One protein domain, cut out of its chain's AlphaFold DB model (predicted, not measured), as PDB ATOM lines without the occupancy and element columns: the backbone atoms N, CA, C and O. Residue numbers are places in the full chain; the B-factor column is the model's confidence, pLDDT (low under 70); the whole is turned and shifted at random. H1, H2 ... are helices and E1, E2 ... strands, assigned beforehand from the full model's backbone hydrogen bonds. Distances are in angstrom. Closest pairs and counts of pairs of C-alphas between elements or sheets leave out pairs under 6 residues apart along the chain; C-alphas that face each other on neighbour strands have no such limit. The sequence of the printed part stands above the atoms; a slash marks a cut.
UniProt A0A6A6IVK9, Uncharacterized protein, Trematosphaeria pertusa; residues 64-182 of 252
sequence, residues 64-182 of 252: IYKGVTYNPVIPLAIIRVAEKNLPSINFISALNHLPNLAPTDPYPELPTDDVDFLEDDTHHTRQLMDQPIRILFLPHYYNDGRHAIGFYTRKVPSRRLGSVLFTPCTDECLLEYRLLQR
ATOM      1  N   ILE A  64      27.988 -21.864 -47.663       73.81
ATOM      2  CA  ILE A  64      28.650 -22.889 -46.852       73.81
ATOM      3  C   ILE A  64      27.580 -23.762 -46.221       73.81
ATOM      4  O   ILE A  64      26.764 -23.283 -45.430       73.81
ATOM      5  N   TYR A  65      27.643 -25.055 -46.509       69.38
ATOM      6  CA  TYR A  65      26.732 -26.037 -45.946       69.38
ATOM      7  C   TYR A  65      27.376 -26.653 -44.699       69.38
ATOM      8  O   TYR A  65      28.570 -26.977 -44.700       69.38
ATOM      9  N   LYS A  66      26.598 -26.810 -43.616       75.25
ATOM     10  CA  LYS A  66      27.087 -27.384 -42.347       75.25
ATOM     11  C   LYS A  66      26.210 -28.504 -41.807       75.25
ATOM     12  O   LYS A  66      25.108 -28.210 -41.370       75.25
ATOM     13  N   GLY A  67      26.741 -29.721 -41.748       72.38
ATOM     14  CA  GLY A  67      26.104 -30.934 -41.234       72.38
ATOM     15  C   GLY A  67      26.443 -31.249 -39.772       72.38
ATOM     16  O   GLY A  67      27.526 -30.903 -39.286       72.38
ATOM     17  N   VAL A  68      25.589 -32.003 -39.079       80.31
ATOM     18  CA  VAL A  68      25.979 -32.753 -37.869       80.31
ATOM     19  C   VAL A  68      25.544 -34.201 -38.020       80.31
ATOM     20  O   VAL A  68      24.384 -34.446 -38.288       80.31
ATOM     21  N   THR A  69      26.437 -35.151 -37.783       82.19
ATOM     22  CA  THR A  69      26.136 -36.585 -37.745       82.19
ATOM     23  C   THR A  69      26.738 -37.215 -36.487       82.19
ATOM     24  O   THR A  69      27.541 -36.606 -35.773       82.19
ATOM     25  N   TYR A  70      26.330 -38.441 -36.191       86.44
ATOM     26  CA  TYR A  70      26.966 -39.307 -35.195       86.44
ATOM     27  C   TYR A  70      27.512 -40.586 -35.837       86.44
ATOM     28  O   TYR A  70      28.189 -41.356 -35.159       86.44
ATOM     29  N   ASN A  71      27.254 -40.782 -37.133       85.50
ATOM     30  CA  ASN A  71      27.607 -41.971 -37.879       85.50
ATOM     31  C   ASN A  71      29.099 -41.940 -38.282       85.50
ATOM     32  O   ASN A  71      29.504 -41.056 -39.046       85.50
ATOM     33  N   PRO A  72      29.934 -42.887 -37.810       90.06
ATOM     34  CA  PRO A  72      31.356 -42.953 -38.155       90.06
ATOM     35  C   PRO A  72      31.614 -43.303 -39.632       90.06
ATOM     36  O   PRO A  72      32.724 -43.073 -40.122       90.06
ATOM     37  N   VAL A  73      30.607 -43.805 -40.359       88.69
ATOM     38  CA  VAL A  73      30.680 -44.084 -41.805       88.69
ATOM     39  C   VAL A  73      30.938 -42.796 -42.600       88.69
ATOM     40  O   VAL A  73      31.709 -42.817 -43.555       88.69
ATOM     41  N   ILE A  74      30.377 -41.655 -42.183       87.62
ATOM     42  CA  ILE A  74      30.539 -40.376 -42.896       87.62
ATOM     43  C   ILE A  74      32.002 -39.882 -42.853       87.62
ATOM     44  O   ILE A  74      32.577 -39.626 -43.914       87.62
ATOM     45  N   PRO A  75      32.676 -39.799 -41.685       91.25
ATOM     46  CA  PRO A  75      34.121 -39.583 -41.621       91.25
ATOM     47  C   PRO A  75      34.949 -40.569 -42.443       91.25
ATOM     48  O   PRO A  75      35.912 -40.150 -43.083       91.25
ATOM     49  N   LEU A  76      34.587 -41.857 -42.447       91.88
ATOM     50  CA  LEU A  76      35.277 -42.860 -43.256       91.88
ATOM     51  C   LEU A  76      35.156 -42.540 -44.751       91.88
ATOM     52  O   LEU A  76      36.171 -42.525 -45.443       91.88
ATOM     53  N   ALA A  77      33.955 -42.229 -45.236       90.19
ATOM     54  CA  ALA A  77      33.722 -41.826 -46.619       90.19
ATOM     55  C   ALA A  77      34.561 -40.591 -46.993       90.19
ATOM     56  O   ALA A  77      35.251 -40.595 -48.010       90.19
ATOM     57  N   ILE A  78      34.611 -39.576 -46.122       92.06
ATOM     58  CA  ILE A  78      35.444 -38.379 -46.325       92.06
ATOM     59  C   ILE A  78      36.943 -38.728 -46.360       92.06
ATOM     60  O   ILE A  78      37.682 -38.172 -47.172       92.06
ATOM     61  N   ILE A  79      37.415 -39.657 -45.522       92.06
ATOM     62  CA  ILE A  79      38.807 -40.136 -45.572       92.06
ATOM     63  C   ILE A  79      39.096 -40.829 -46.908       92.06
ATOM     64  O   ILE A  79      40.150 -40.589 -47.489       92.06
ATOM     65  N   ARG A  80      38.172 -41.639 -47.435       91.69
ATOM     66  CA  ARG A  80      38.356 -42.296 -48.740       91.69
ATOM     67  C   ARG A  80      38.351 -41.307 -49.907       91.69
ATOM     68  O   ARG A  80      39.180 -41.423 -50.811       91.69
ATOM     69  N   VAL A  81      37.509 -40.271 -49.847       91.19
ATOM     70  CA  VAL A  81      37.590 -39.121 -50.767       91.19
ATOM     71  C   VAL A  81      38.984 -38.489 -50.705       91.19
ATOM     72  O   VAL A  81      39.558 -38.170 -51.749       91.19
ATOM     73  N   ALA A  82      39.554 -38.339 -49.505       90.25
ATOM     74  CA  ALA A  82      40.884 -37.769 -49.320       90.25
ATOM     75  C   ALA A  82      42.002 -38.663 -49.871       90.25
ATOM     76  O   ALA A  82      42.873 -38.160 -50.572       90.25
ATOM     77  N   GLU A  83      41.955 -39.978 -49.641       88.81
ATOM     78  CA  GLU A  83      42.906 -40.939 -50.221       88.81
ATOM     79  C   GLU A  83      42.934 -40.867 -51.754       88.81
ATOM     80  O   GLU A  83      44.011 -40.889 -52.352       88.81
ATOM     81  N   LYS A  84      41.763 -40.722 -52.390       87.75
ATOM     82  CA  LYS A  84      41.649 -40.579 -53.849       87.75
ATOM     83  C   LYS A  84      42.208 -39.243 -54.346       87.75
ATOM     84  O   LYS A  84      42.917 -39.206 -55.347       87.75
ATOM     85  N   ASN A  85      41.894 -38.146 -53.657       85.19
ATOM     86  CA  ASN A  85      42.238 -36.796 -54.108       85.19
ATOM     87  C   ASN A  85      43.628 -36.312 -53.663       85.19
ATOM     88  O   ASN A  85      44.116 -35.310 -54.193       85.19
ATOM     89  N   LEU A  86      44.261 -36.997 -52.708       83.06
ATOM     90  CA  LEU A  86      45.565 -36.668 -52.129       83.06
ATOM     91  C   LEU A  86      46.442 -37.937 -52.024       83.06
ATOM     92  O   LEU A  86      46.831 -38.328 -50.921       83.06
ATOM     93  N   PRO A  87      46.801 -38.579 -53.154       77.75
ATOM     94  CA  PRO A  87      47.455 -39.895 -53.167       77.75
ATOM     95  C   PRO A  87      48.864 -39.909 -52.550       77.75
ATOM     96  O   PRO A  87      49.415 -40.968 -52.262       77.75
ATOM     97  N   SER A  88      49.472 -38.738 -52.352       78.50
ATOM     98  CA  SER A  88      50.766 -38.591 -51.681       78.50
ATOM     99  C   SER A  88      50.671 -38.611 -50.150       78.50
ATOM    100  O   SER A  88      51.705 -38.657 -49.482       78.50
ATOM    101  N   ILE A  89      49.461 -38.581 -49.582       76.00
ATOM    102  CA  ILE A  89      49.223 -38.554 -48.137       76.00
ATOM    103  C   ILE A  89      48.845 -39.950 -47.637       76.00
ATOM    104  O   ILE A  89      48.055 -40.667 -48.241       76.00
ATOM    105  N   ASN A  90      49.402 -40.327 -46.485       79.94
ATOM    106  CA  ASN A  90      49.044 -41.555 -45.785       79.94
ATOM    107  C   ASN A  90      47.944 -41.281 -44.746       79.94
ATOM    108  O   ASN A  90      48.153 -40.510 -43.807       79.94
ATOM    109  N   PHE A  91      46.805 -41.963 -44.879       85.31
ATOM    110  CA  PHE A  91      45.628 -41.773 -44.029       85.31
ATOM    111  C   PHE A  91      45.440 -42.843 -42.940       85.31
ATOM    112  O   PHE A  91      44.427 -42.828 -42.245       85.31
ATOM    113  N   ILE A  92      46.423 -43.723 -42.699       84.12
ATOM    114  CA  ILE A  92      46.340 -44.780 -41.669       84.12
ATOM    115  C   ILE A  92      45.981 -44.211 -40.290       84.12
ATOM    116  O   ILE A  92      45.160 -44.783 -39.579       84.12
ATOM    117  N   SER A  93      46.571 -43.076 -39.900       78.12
ATOM    118  CA  SER A  93      46.254 -42.450 -38.608       78.12
ATOM    119  C   SER A  93      44.810 -41.948 -38.553       78.12
ATOM    120  O   SER A  93      44.147 -42.150 -37.542       78.12
ATOM    121  N   ALA A  94      44.304 -41.353 -39.636       84.25
ATOM    122  CA  ALA A  94      42.918 -40.897 -39.704       84.25
ATOM    123  C   ALA A  94      41.937 -42.075 -39.611       84.25
ATOM    124  O   ALA A  94      40.963 -41.993 -38.868       84.25
ATOM    125  N   LEU A  95      42.239 -43.189 -40.292       86.38
ATOM    126  CA  LEU A  95      41.464 -44.427 -40.201       86.38
ATOM    127  C   LEU A  95      41.455 -44.966 -38.763       86.38
ATOM    128  O   LEU A  95      40.387 -45.162 -38.197       86.38
ATOM    129  N   ASN A  96      42.618 -45.083 -38.117       82.50
ATOM    130  CA  ASN A  96      42.737 -45.582 -36.737       82.50
ATOM    131  C   ASN A  96      42.066 -44.688 -35.672       82.50
ATOM    132  O   ASN A  96      41.955 -45.094 -34.514       82.50
ATOM    133  N   HIS A  97      41.668 -43.464 -36.028       82.25
ATOM    134  CA  HIS A  97      41.097 -42.471 -35.112       82.25
ATOM    135  C   HIS A  97      39.766 -41.900 -35.615       82.25
ATOM    136  O   HIS A  97      39.431 -40.737 -35.351       82.25
ATOM    137  N   LEU A  98      39.001 -42.731 -36.327       89.44
ATOM    138  CA  LEU A  98      37.611 -42.444 -36.654       89.44
ATOM    139  C   LEU A  98      36.825 -42.098 -35.372       89.44
ATOM    140  O   LEU A  98      36.948 -42.788 -34.358       89.44
ATOM    141  N   PRO A  99      36.040 -41.008 -35.380       89.06
ATOM    142  CA  PRO A  99      35.235 -40.633 -34.225       89.06
ATOM    143  C   PRO A  99      34.147 -41.680 -33.965       89.06
ATOM    144  O   PRO A  99      33.691 -42.332 -34.894       89.06
ATOM    145  N   ASN A 100      33.707 -41.801 -32.711       89.25
ATOM    146  CA  ASN A 100      32.650 -42.730 -32.279       89.25
ATOM    147  C   ASN A 100      32.952 -44.224 -32.519       89.25
ATOM    148  O   ASN A 100      32.036 -45.037 -32.516       89.25
ATOM    149  N   LEU A 101      34.230 -44.590 -32.667       88.50
ATOM    150  CA  LEU A 101      34.702 -45.976 -32.640       88.50
ATOM    151  C   LEU A 101      35.717 -46.160 -31.509       88.50
ATOM    152  O   LEU A 101      36.631 -45.347 -31.332       88.50
ATOM    153  N   ALA A 102      35.577 -47.233 -30.736       83.31
ATOM    154  CA  ALA A 102      36.617 -47.673 -29.821       83.31
ATOM    155  C   ALA A 102      37.772 -48.329 -30.604       83.31
ATOM    156  O   ALA A 102      37.556 -48.886 -31.678       83.31
ATOM    157  N   PRO A 103      38.999 -48.374 -30.051       78.81
ATOM    158  CA  PRO A 103      40.130 -49.036 -30.712       78.81
ATOM    159  C   PRO A 103      39.925 -50.531 -31.012       78.81
ATOM    160  O   PRO A 103      40.678 -51.109 -31.788       78.81
ATOM    161  N   THR A 104      38.966 -51.172 -30.341       84.06
ATOM    162  CA  THR A 104      38.609 -52.587 -30.523       84.06
ATOM    163  C   THR A 104      37.448 -52.801 -31.484       84.06
ATOM    164  O   THR A 104      37.177 -53.949 -31.833       84.06
ATOM    165  N   ASP A 105      36.742 -51.736 -31.858       85.31
ATOM    166  CA  ASP A 105      35.579 -51.843 -32.726       85.31
ATOM    167  C   ASP A 105      36.036 -52.128 -34.163       85.31
ATOM    168  O   ASP A 105      37.081 -51.629 -34.598       85.31
ATOM    169  N   PRO A 106      35.288 -52.949 -34.919       86.75
ATOM    170  CA  PRO A 106      35.563 -53.129 -36.334       86.75
ATOM    171  C   PRO A 106      35.346 -51.813 -37.088       86.75
ATOM    172  O   PRO A 106      34.514 -50.987 -36.710       86.75
ATOM    173  N   TYR A 107      36.070 -51.638 -38.194       83.88
ATOM    174  CA  TYR A 107      35.806 -50.517 -39.088       83.88
ATOM    175  C   TYR A 107      34.403 -50.625 -39.692       83.88
ATOM    176  O   TYR A 107      34.023 -51.723 -40.106       83.88
ATOM    177  N   PRO A 108      33.655 -49.509 -39.790       86.44
ATOM    178  CA  PRO A 108      32.418 -49.499 -40.543       86.44
ATOM    179  C   PRO A 108      32.707 -49.838 -42.005       86.44
ATOM    180  O   PRO A 108      33.749 -49.466 -42.554       86.44
ATOM    181  N   GLU A 109      31.781 -50.548 -42.634       84.88
ATOM    182  CA  GLU A 109      31.845 -50.829 -44.063       84.88
ATOM    183  C   GLU A 109      31.138 -49.705 -44.827       84.88
ATOM    184  O   GLU A 109      30.125 -49.172 -44.374       84.88
ATOM    185  N   LEU A 110      31.696 -49.315 -45.976       82.69
ATOM    186  CA  LEU A 110      30.982 -48.447 -46.909       82.69
ATOM    187  C   LEU A 110      29.982 -49.319 -47.684       82.69
ATOM    188  O   LEU A 110      30.402 -50.369 -48.184       82.69
ATOM    189  N   PRO A 111      28.705 -48.917 -47.795       74.31
ATOM    190  CA  PRO A 111      27.706 -49.693 -48.520       74.31
ATOM    191  C   PRO A 111      28.130 -49.862 -49.981       74.31
ATOM    192  O   PRO A 111      28.584 -48.913 -50.624       74.31
ATOM    193  N   THR A 112      28.028 -51.091 -50.493       71.00
ATOM    194  CA  THR A 112      28.445 -51.420 -51.865       71.00
ATOM    195  C   THR A 112      27.299 -51.394 -52.868       71.00
ATOM    196  O   THR A 112      27.571 -51.110 -54.029       71.00
ATOM    197  N   ASP A 113      26.052 -51.620 -52.440       67.19
ATOM    198  CA  ASP A 113      24.858 -51.660 -53.295       67.19
ATOM    199  C   ASP A 113      23.629 -51.088 -52.536       67.19
ATOM    200  O   ASP A 113      23.628 -51.067 -51.306       67.19
ATOM    201  N   ASP A 114      22.616 -50.604 -53.268       62.19
ATOM    202  CA  ASP A 114      21.267 -50.177 -52.815       62.19
ATOM    203  C   ASP A 114      21.099 -48.908 -51.946       62.19
ATOM    204  O   ASP A 114      19.975 -48.591 -51.554       62.19
ATOM    205  N   VAL A 115      22.156 -48.123 -51.706       61.19
ATOM    206  CA  VAL A 115      22.054 -46.854 -50.955       61.19
ATOM    207  C   VAL A 115      22.396 -45.655 -51.839       61.19
ATOM    208  O   VAL A 115      23.529 -45.524 -52.311       61.19
ATOM    209  N   ASP A 116      21.427 -44.757 -52.034       58.78
ATOM    210  CA  ASP A 116      21.623 -43.516 -52.793       58.78
ATOM    211  C   ASP A 116      22.350 -42.440 -51.972       58.78
ATOM    212  O   ASP A 116      23.191 -41.721 -52.518       58.78
ATOM    213  N   PHE A 117      22.103 -42.382 -50.658       62.62
ATOM    214  CA  PHE A 117      22.732 -41.441 -49.731       62.62
ATOM    215  C   PHE A 117      23.058 -42.098 -48.379       62.62
ATOM    216  O   PHE A 117      22.219 -42.774 -47.791       62.62
ATOM    217  N   LEU A 118      24.281 -41.905 -47.863       63.31
ATOM    218  CA  LEU A 118      24.791 -42.649 -46.691       63.31
ATOM    219  C   LEU A 118      23.990 -42.474 -45.391       63.31
ATOM    220  O   LEU A 118      24.121 -43.308 -44.496       63.31
ATOM    221  N   GLU A 119      23.231 -41.391 -45.240       61.84
ATOM    222  CA  GLU A 119      22.396 -41.181 -44.048       61.84
ATOM    223  C   GLU A 119      21.026 -41.870 -44.149       61.84
ATOM    224  O   GLU A 119      20.348 -41.983 -43.131       61.84
ATOM    225  N   ASP A 120      20.625 -42.372 -45.322       54.09
ATOM    226  CA  ASP A 120      19.317 -43.020 -45.499       54.09
ATOM    227  C   ASP A 120      19.329 -44.496 -45.057       54.09
ATOM    228  O   ASP A 120      18.295 -45.036 -44.662       54.09
ATOM    229  N   ASP A 121      20.503 -45.139 -45.050       54.88
ATOM    230  CA  ASP A 121      20.699 -46.515 -44.580       54.88
ATOM    231  C   ASP A 121      21.558 -46.533 -43.307       54.88
ATOM    232  O   ASP A 121      22.778 -46.731 -43.312       54.88
ATOM    233  N   THR A 122      20.938 -46.233 -42.163       56.66
ATOM    234  CA  THR A 122      21.677 -46.104 -40.903       56.66
ATOM    235  C   THR A 122      21.935 -47.469 -40.261       56.66
ATOM    236  O   THR A 122      21.273 -47.857 -39.295       56.66
ATOM    237  N   HIS A 123      22.973 -48.176 -40.710       62.41
ATOM    238  CA  HIS A 123      23.554 -49.284 -39.935       62.41
ATOM    239  C   HIS A 123      24.130 -48.823 -38.580       62.41
ATOM    240  O   HIS A 123      24.343 -49.639 -37.681       62.41
ATOM    241  N   HIS A 124      24.374 -47.517 -38.399       74.62
ATOM    242  CA  HIS A 124      24.847 -46.958 -37.133       74.62
ATOM    243  C   HIS A 124      23.691 -46.580 -36.209       74.62
ATOM    244  O   HIS A 124      22.983 -45.600 -36.432       74.62
ATOM    245  N   THR A 125      23.550 -47.310 -35.105       82.00
ATOM    246  CA  THR A 125      22.684 -46.886 -34.002       82.00
ATOM    247  C   THR A 125      23.471 -45.981 -33.066       82.00
ATOM    248  O   THR A 125      24.427 -46.422 -32.427       82.00
ATOM    249  N   ARG A 126      23.040 -44.720 -32.952       84.38
ATOM    250  CA  ARG A 126      23.662 -43.737 -32.060       84.38
ATOM    251  C   ARG A 126      23.768 -44.268 -30.628       84.38
ATOM    252  O   ARG A 126      22.759 -44.600 -30.004       84.38
ATOM    253  N   GLN A 127      24.977 -44.256 -30.079       85.81
ATOM    254  CA  GLN A 127      25.240 -44.623 -28.692       85.81
ATOM    255  C   GLN A 127      25.194 -43.400 -27.767       85.81
ATOM    256  O   GLN A 127      25.372 -42.255 -28.183       85.81
ATOM    257  N   LEU A 128      24.990 -43.642 -26.468       85.19
ATOM    258  CA  LEU A 128      24.904 -42.582 -25.453       85.19
ATOM    259  C   LEU A 128      26.175 -41.713 -25.385       85.19
ATOM    260  O   LEU A 128      26.093 -40.526 -25.079       85.19
ATOM    261  N   MET A 129      27.336 -42.311 -25.666       84.94
ATOM    262  CA  MET A 129      28.643 -41.654 -25.592       84.94
ATOM    263  C   MET A 129      29.123 -41.095 -26.937       84.94
ATOM    264  O   MET A 129      30.219 -40.531 -26.991       84.94
ATOM    265  N   ASP A 130      28.319 -41.218 -27.998       86.62
ATOM    266  CA  ASP A 130      28.685 -40.713 -29.317       86.62
ATOM    267  C   ASP A 130      28.831 -39.194 -29.290       86.62
ATOM    268  O   ASP A 130      27.949 -38.437 -28.862       86.62
ATOM    269  N   GLN A 131      29.968 -38.739 -29.794       86.69
ATOM    270  CA  GLN A 131      30.261 -37.331 -29.953       86.69
ATOM    271  C   GLN A 131      29.636 -36.803 -31.247       86.69
ATOM    272  O   GLN A 131      29.634 -37.498 -32.265       86.69
ATOM    273  N   PRO A 132      29.154 -35.548 -31.247       84.12
ATOM    274  CA  PRO A 132      28.683 -34.910 -32.465       84.12
ATOM    275  C   PRO A 132      29.854 -34.675 -33.424       84.12
ATOM    276  O   PRO A 132      30.781 -33.905 -33.128       84.12
ATOM    277  N   ILE A 133      29.768 -35.308 -34.589       83.50
ATOM    278  CA  ILE A 133      30.658 -35.126 -35.731       83.50
ATOM    279  C   ILE A 133      30.056 -34.013 -36.579       83.50
ATOM    280  O   ILE A 133      28.911 -34.090 -37.006       83.50
ATOM    281  N   ARG A 134      30.802 -32.940 -36.802       82.50
ATOM    282  CA  ARG A 134      30.338 -31.805 -37.602       82.50
ATOM    283  C   ARG A 134      30.949 -31.898 -38.981       82.50
ATOM    284  O   ARG A 134      32.161 -32.074 -39.068       82.50
ATOM    285  N   ILE A 135      30.130 -31.772 -40.014       81.31
ATOM    286  CA  ILE A 135      30.540 -31.829 -41.415       81.31
ATOM    287  C   ILE A 135      30.437 -30.425 -42.006       81.31
ATOM    288  O   ILE A 135      29.533 -29.666 -41.663       81.31
ATOM    289  N   LEU A 136      31.366 -30.060 -42.881       82.12
ATOM    290  CA  LEU A 136      31.294 -28.829 -43.661       82.12
ATOM    291  C   LEU A 136      31.525 -29.147 -45.131       82.12
ATOM    292  O   LEU A 136      32.396 -29.953 -45.462       82.12
ATOM    293  N   PHE A 137      30.794 -28.444 -45.986       81.31
ATOM    294  CA  PHE A 137      30.939 -28.493 -47.430       81.31
ATOM    295  C   PHE A 137      30.974 -27.068 -47.983       81.31
ATOM    296  O   PHE A 137      30.114 -26.238 -47.680       81.31
ATOM    297  N   LEU A 138      32.027 -26.776 -48.740       83.94
ATOM    298  CA  LEU A 138      32.309 -25.480 -49.341       83.94
ATOM    299  C   LEU A 138      32.437 -25.688 -50.856       83.94
ATOM    300  O   LEU A 138      33.481 -26.166 -51.320       83.94
ATOM    301  N   PRO A 139      31.402 -25.354 -51.640       81.06
ATOM    302  CA  PRO A 139      31.442 -25.510 -53.081       81.06
ATOM    303  C   PRO A 139      32.509 -24.625 -53.719       81.06
ATOM    304  O   PRO A 139      32.700 -23.494 -53.281       81.06
ATOM    305  N   HIS A 140      33.183 -25.125 -54.761       85.44
ATOM    306  CA  HIS A 140      34.156 -24.364 -55.556       85.44
ATOM    307  C   HIS A 140      35.222 -23.645 -54.719       85.44
ATOM    308  O   HIS A 140      35.664 -22.550 -55.052       85.44
ATOM    309  N   TYR A 141      35.621 -24.242 -53.596       86.25
ATOM    310  CA  TYR A 141      36.571 -23.631 -52.676       86.25
ATOM    311  C   TYR A 141      37.987 -23.520 -53.252       86.25
ATOM    312  O   TYR A 141      38.744 -22.634 -52.857       86.25
ATOM    313  N   TYR A 142      38.372 -24.417 -54.157       88.00
ATOM    314  CA  TYR A 142      39.714 -24.464 -54.725       88.00
ATOM    315  C   TYR A 142      39.782 -23.787 -56.098       88.00
ATOM    316  O   TYR A 142      38.832 -23.815 -56.876       88.00
ATOM    317  N   ASN A 143      40.945 -23.214 -56.422       87.06
ATOM    318  CA  ASN A 143      41.172 -22.498 -57.686       87.06
ATOM    319  C   ASN A 143      41.027 -23.379 -58.939       87.06
ATOM    320  O   ASN A 143      40.881 -22.853 -60.037       87.06
ATOM    321  N   ASP A 144      41.116 -24.699 -58.784       87.00
ATOM    322  CA  ASP A 144      40.939 -25.677 -59.859       87.00
ATOM    323  C   ASP A 144      39.477 -26.130 -60.021       87.00
ATOM    324  O   ASP A 144      39.201 -27.072 -60.756       87.00
ATOM    325  N   GLY A 145      38.539 -25.457 -59.347       86.44
ATOM    326  CA  GLY A 145      37.101 -25.706 -59.438       86.44
ATOM    327  C   GLY A 145      36.573 -26.736 -58.440       86.44
ATOM    328  O   GLY A 145      35.355 -26.829 -58.279       86.44
ATOM    329  N   ARG A 146      37.453 -27.460 -57.734       90.38
ATOM    330  CA  ARG A 146      37.062 -28.462 -56.733       90.38
ATOM    331  C   ARG A 146      36.393 -27.837 -55.508       90.38
ATOM    332  O   ARG A 146      36.683 -26.705 -55.112       90.38
ATOM    333  N   HIS A 147      35.542 -28.619 -54.853       87.94
ATOM    334  CA  HIS A 147      34.897 -28.271 -53.586       87.94
ATOM    335  C   HIS A 147      35.775 -28.716 -52.410       87.94
ATOM    336  O   HIS A 147      36.640 -29.579 -52.568       87.94
ATOM    337  N   ALA A 148      35.541 -28.169 -51.218       88.19
ATOM    338  CA  ALA A 148      36.106 -28.701 -49.980       88.19
ATOM    339  C   ALA A 148      35.023 -29.396 -49.158       88.19
ATOM    340  O   ALA A 148      33.969 -28.815 -48.907       88.19
ATOM    341  N   ILE A 149      35.316 -30.604 -48.684       88.94
ATOM    342  CA  ILE A 149      34.501 -31.322 -47.705       88.94
ATOM    343  C   ILE A 149      35.371 -31.726 -46.521       88.94
ATOM    344  O   ILE A 149      36.559 -32.014 -46.672       88.94
ATOM    345  N   GLY A 150      34.807 -31.739 -45.323       89.31
ATOM    346  CA  GLY A 150      35.541 -32.187 -44.153       89.31
ATOM    347  C   GLY A 150      34.667 -32.421 -42.944       89.31
ATOM    348  O   GLY A 150      33.495 -32.048 -42.923       89.31
ATOM    349  N   PHE A 151      35.264 -33.020 -41.921       87.50
ATOM    350  CA  PHE A 151      34.619 -33.249 -40.640       87.50
ATOM    351  C   PHE A 151      35.501 -32.822 -39.474       87.50
ATOM    352  O   PHE A 151      36.731 -32.785 -39.568       87.50
ATOM    353  N   TYR A 152      34.865 -32.539 -38.339       85.94
ATOM    354  CA  TYR A 152      35.553 -32.333 -37.075       85.94
ATOM    355  C   TYR A 152      34.690 -32.666 -35.853       85.94
ATOM    356  O   TYR A 152      33.467 -32.516 -35.863       85.94
ATOM    357  N   THR A 153      35.332 -33.043 -34.746       83.75
ATOM    358  CA  THR A 153      34.679 -33.202 -33.437       83.75
ATOM    359  C   THR A 153      35.078 -32.064 -32.482       83.75
ATOM    360  O   THR A 153      36.249 -31.699 -32.340       83.75
ATOM    361  N   ARG A 154      34.088 -31.453 -31.812       77.19
ATOM    362  CA  ARG A 154      34.267 -30.458 -30.727       77.19
ATOM    363  C   ARG A 154      33.532 -31.021 -29.502       77.19
ATOM    364  O   ARG A 154      32.358 -31.351 -29.648       77.19
ATOM    365  N   LYS A 155      34.121 -31.156 -28.303       51.59
ATOM    366  CA  LYS A 155      35.019 -30.235 -27.574       51.59
ATOM    367  C   LYS A 155      35.833 -30.991 -26.497       51.59
ATOM    368  O   LYS A 155      35.237 -31.720 -25.712       51.59
ATOM    369  N   VAL A 156      37.132 -30.700 -26.356       45.81
ATOM    370  CA  VAL A 156      37.833 -30.772 -25.054       45.81
ATOM    371  C   VAL A 156      37.927 -29.335 -24.510       45.81
ATOM    372  O   VAL A 156      38.189 -28.417 -25.296       45.81
ATOM    373  N   PRO A 157      37.733 -29.074 -23.201       49.16
ATOM    374  CA  PRO A 157      37.875 -27.733 -22.610       49.16
ATOM    375  C   PRO A 157      39.236 -27.047 -22.864       49.16
ATOM    376  O   PRO A 157      39.352 -25.834 -22.715       49.16
ATOM    377  N   SER A 158      40.254 -27.796 -23.302       53.41
ATOM    378  CA  SER A 158      41.645 -27.370 -23.503       53.41
ATOM    379  C   SER A 158      41.991 -26.819 -24.903       53.41
ATOM    380  O   SER A 158      43.159 -26.799 -25.280       53.41
ATOM    381  N   ARG A 159      41.012 -26.329 -25.682       51.19
ATOM    382  CA  ARG A 159      41.196 -25.708 -27.024       51.19
ATOM    383  C   ARG A 159      41.712 -26.624 -28.147       51.19
ATOM    384  O   ARG A 159      41.860 -26.138 -29.266       51.19
ATOM    385  N   ARG A 160      41.951 -27.914 -27.904       52.50
ATOM    386  CA  ARG A 160      42.286 -28.870 -28.971       52.50
ATOM    387  C   ARG A 160      41.017 -29.441 -29.602       52.50
ATOM    388  O   ARG A 160      40.071 -29.796 -28.895       52.50
ATOM    389  N   LEU A 161      40.996 -29.482 -30.931       58.81
ATOM    390  CA  LEU A 161      40.024 -30.272 -31.688       58.81
ATOM    391  C   LEU A 161      40.364 -31.755 -31.493       58.81
ATOM    392  O   LEU A 161      41.534 -32.076 -31.293       58.81
ATOM    393  N   GLY A 162      39.351 -32.626 -31.477       69.00
ATOM    394  CA  GLY A 162      39.559 -34.068 -31.316       69.00
ATOM    395  C   GLY A 162      40.095 -34.677 -32.608       69.00
ATOM    396  O   GLY A 162      41.301 -34.825 -32.775       69.00
ATOM    397  N   SER A 163      39.184 -34.954 -33.535       76.25
ATOM    398  CA  SER A 163      39.493 -35.426 -34.888       76.25
ATOM    399  C   SER A 163      39.115 -34.344 -35.889       76.25
ATOM    400  O   SER A 163      38.061 -33.723 -35.728       76.25
ATOM    401  N   VAL A 164      39.963 -34.097 -36.893       84.19
ATOM    402  CA  VAL A 164      39.698 -33.118 -37.957       84.19
ATOM    403  C   VAL A 164      40.322 -33.553 -39.277       84.19
ATOM    404  O   VAL A 164      41.504 -33.891 -39.311       84.19
ATOM    405  N   LEU A 165      39.557 -33.463 -40.364       85.44
ATOM    406  CA  LEU A 165      40.054 -33.639 -41.726       85.44
ATOM    407  C   LEU A 165      39.251 -32.773 -42.701       85.44
ATOM    408  O   LEU A 165      38.029 -32.740 -42.618       85.44
ATOM    409  N   PHE A 166      39.935 -32.128 -43.644       87.06
ATOM    410  CA  PHE A 166      39.328 -31.465 -44.799       87.06
ATOM    411  C   PHE A 166      40.061 -31.885 -46.063       87.06
ATOM    412  O   PHE A 166      41.283 -32.013 -46.046       87.06
ATOM    413  N   THR A 167      39.331 -32.091 -47.152       88.44
ATOM    414  CA  THR A 167      39.881 -32.579 -48.412       88.44
ATOM    415  C   THR A 167      39.221 -31.905 -49.614       88.44
ATOM    416  O   THR A 167      38.022 -31.608 -49.564       88.44
ATOM    417  N   PRO A 168      39.967 -31.685 -50.713       91.44
ATOM    418  CA  PRO A 168      39.360 -31.445 -52.010       91.44
ATOM    419  C   PRO A 168      38.507 -32.631 -52.459       91.44
ATOM    420  O   PRO A 168      38.822 -33.786 -52.163       91.44
ATOM    421  N   CYS A 169      37.436 -32.323 -53.184       88.88
ATOM    422  CA  CYS A 169      36.518 -33.291 -53.769       88.88
ATOM    423  C   CYS A 169      35.866 -32.742 -55.050       88.88
ATOM    424  O   CYS A 169      35.830 -31.527 -55.271       88.88
ATOM    425  N   THR A 170      35.364 -33.652 -55.883       88.50
ATOM    426  CA  THR A 170      34.494 -33.368 -57.035       88.50
ATOM    427  C   THR A 170      33.113 -33.970 -56.790       88.50
ATOM    428  O   THR A 170      32.982 -34.862 -55.944       88.50
ATOM    429  N   ASP A 171      32.103 -33.537 -57.542       81.44
ATOM    430  CA  ASP A 171      30.759 -34.121 -57.478       81.44
ATOM    431  C   ASP A 171      30.780 -35.633 -57.735       81.44
ATOM    432  O   ASP A 171      30.098 -36.389 -57.047       81.44
ATOM    433  N   GLU A 172      31.612 -36.101 -58.669       83.62
ATOM    434  CA  GLU A 172      31.777 -37.525 -58.973       83.62
ATOM    435  C   GLU A 172      32.315 -38.297 -57.769       83.62
ATOM    436  O   GLU A 172      31.805 -39.368 -57.458       83.62
ATOM    437  N   CYS A 173      33.304 -37.741 -57.056       84.88
ATOM    438  CA  CYS A 173      33.808 -38.361 -55.831       84.88
ATOM    439  C   CYS A 173      32.715 -38.410 -54.758       84.88
ATOM    440  O   CYS A 173      32.565 -39.415 -54.073       84.88
ATOM    441  N   LEU A 174      31.949 -37.332 -54.587       83.06
ATOM    442  CA  LEU A 174      30.892 -37.306 -53.579       83.06
ATOM    443  C   LEU A 174      29.777 -38.310 -53.901       83.06
ATOM    444  O   LEU A 174      29.298 -38.972 -52.985       83.06
ATOM    445  N   LEU A 175      29.420 -38.482 -55.174       76.31
ATOM    446  CA  LEU A 175      28.457 -39.493 -55.627       76.31
ATOM    447  C   LEU A 175      28.987 -40.918 -55.450       76.31
ATOM    448  O   LEU A 175      28.272 -41.773 -54.940       76.31
ATOM    449  N   GLU A 176      30.244 -41.172 -55.817       83.00
ATOM    450  CA  GLU A 176      30.908 -42.472 -55.640       83.00
ATOM    451  C   GLU A 176      30.894 -42.914 -54.173       83.00
ATOM    452  O   GLU A 176      30.624 -44.075 -53.870       83.00
ATOM    453  N   TYR A 177      31.129 -41.971 -53.257       83.81
ATOM    454  CA  TYR A 177      31.104 -42.208 -51.818       83.81
ATOM    455  C   TYR A 177      29.742 -41.932 -51.168       83.81
ATOM    456  O   TYR A 177      29.669 -41.898 -49.942       83.81
ATOM    457  N   ARG A 178      28.669 -41.755 -51.957       78.38
ATOM    458  CA  ARG A 178      27.280 -41.579 -51.483       78.38
ATOM    459  C   ARG A 178      27.096 -40.420 -50.484       78.38
ATOM    460  O   ARG A 178      26.201 -40.427 -49.645       78.38
ATOM    461  N   LEU A 179      27.961 -39.410 -50.584       78.31
ATOM    462  CA  LEU A 179      27.939 -38.157 -49.818       78.31
ATOM    463  C   LEU A 179      27.152 -37.045 -50.527       78.31
ATOM    464  O   LEU A 179      27.002 -35.955 -49.977       78.31
ATOM    465  N   LEU A 180      26.680 -37.307 -51.744       70.75
ATOM    466  CA  LEU A 180      25.849 -36.420 -52.545       70.75
ATOM    467  C   LEU A 180      24.794 -37.261 -53.266       70.75
ATOM    468  O   LEU A 180      25.113 -38.336 -53.766       70.75
ATOM    469  N   GLN A 181      23.573 -36.741 -53.363       63.69
ATOM    470  CA  GLN A 181      22.501 -37.302 -54.180       63.69
ATOM    471  C   GLN A 181      22.099 -36.268 -55.233       63.69
ATOM    472  O   GLN A 181      21.950 -35.083 -54.928       63.69
ATOM    473  N   ARG A 182      21.954 -36.700 -56.491       56.97
ATOM    474  CA  ARG A 182      21.410 -35.850 -57.557       56.97
ATOM    475  C   ARG A 182      19.893 -35.954 -57.534       56.97
ATOM    476  O   ARG A 182      19.362 -37.052 -57.645       56.97
TER     477      ARG A 182
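Overview. This is residues 64 to 182 of the 252 residues of an uncharacterized protein of Trematosphaeria pertusa (UniProt A0A6A6IVK9). One twisted sheet of four strands makes a wall, with helix H1 packed slantwise over one face; the other face is bare of named helices. The short helix H2 sits at one side of H1, H3 comes close to H1 elsewhere, and a long stretch with no named element, residues 97 to 132, runs from H2 back to the sheet. The printed part has 119 residues, in the order E1 H1 H2 E2 E3 E4 H3; the sheet runs E1 E2 E3 E4, antiparallel throughout. The class is mixed, helices and strands, with under half of the residues, 49, in named elements. The whole is compact, with a radius of gyration of the C-alphas of 14.0 A, and spans 39 by 38 by 28 A.

Arrangement. Begin at the edge strand E1, residues 64 to 69, and find its antiparallel neighbour E2, residues 133 to 138, at 159 degrees, with N 67 and O 135 2.8 A apart, within hydrogen-bond range. E2 and E3, residues 147 to 153, form a hairpin, with N 136 and O 150 at 2.9 A. E3 and E4, residues 164 to 169, form the next hairpin, with N 151 and O 165 at 2.9 A. E2 E3 E4 are a meander, each strand the antiparallel neighbour of the one before. H1, residues 73 to 85, is on the sheet at a height of 8.0 A, giving two layers, a helix on one face of a sheet. It lies over E3 and E4, only just not over E2, where 2 of its C-alphas fall, and runs slantwise to the strands, at 53 degrees to E4 on the local plane. Its closest C-alphas to E4 are those of Ala 82 and Thr 167, 5.4 A. H2, residues 92 to 96, only just touches H1, with 3 pairs of C-alphas within 8 A, the closest Leu 76 and Leu 95 at 7.1 A. H3, residues 171 to 176, is close to H1 but not clearly touching, its closest C-alphas being those of Cys 173 and Val 81, 6.4 A. In H1, H2 and H3 every O i to N i+4 pair is within hydrogen-bond range.

Along the chain. Find C-alpha 64 at (28.650, -22.889, -46.852), where E1 begins its 16.6 A. H1 runs 18.4 A from C-alpha 73 at (30.680, -44.084, -41.805), and H2 6.2 A. E2 measures 16.8 A, E3 20.7 A and E4 16.1 A. H3, 8.6 A long, ends at C-alpha 176 at (30.908, -42.472, -55.640).

Size, cuts and confidence. The C-alphas of Asp 114 and Ser 158, the two farthest apart, are 42.4 A apart. The printed part has no cut, and the link from H2 to E2, 36 residues, is long. The mean pLDDT of the printed part is 79.5; look for values under 70 at residue 65, residues 113 to 123, 155 to 162 and 181 to 182.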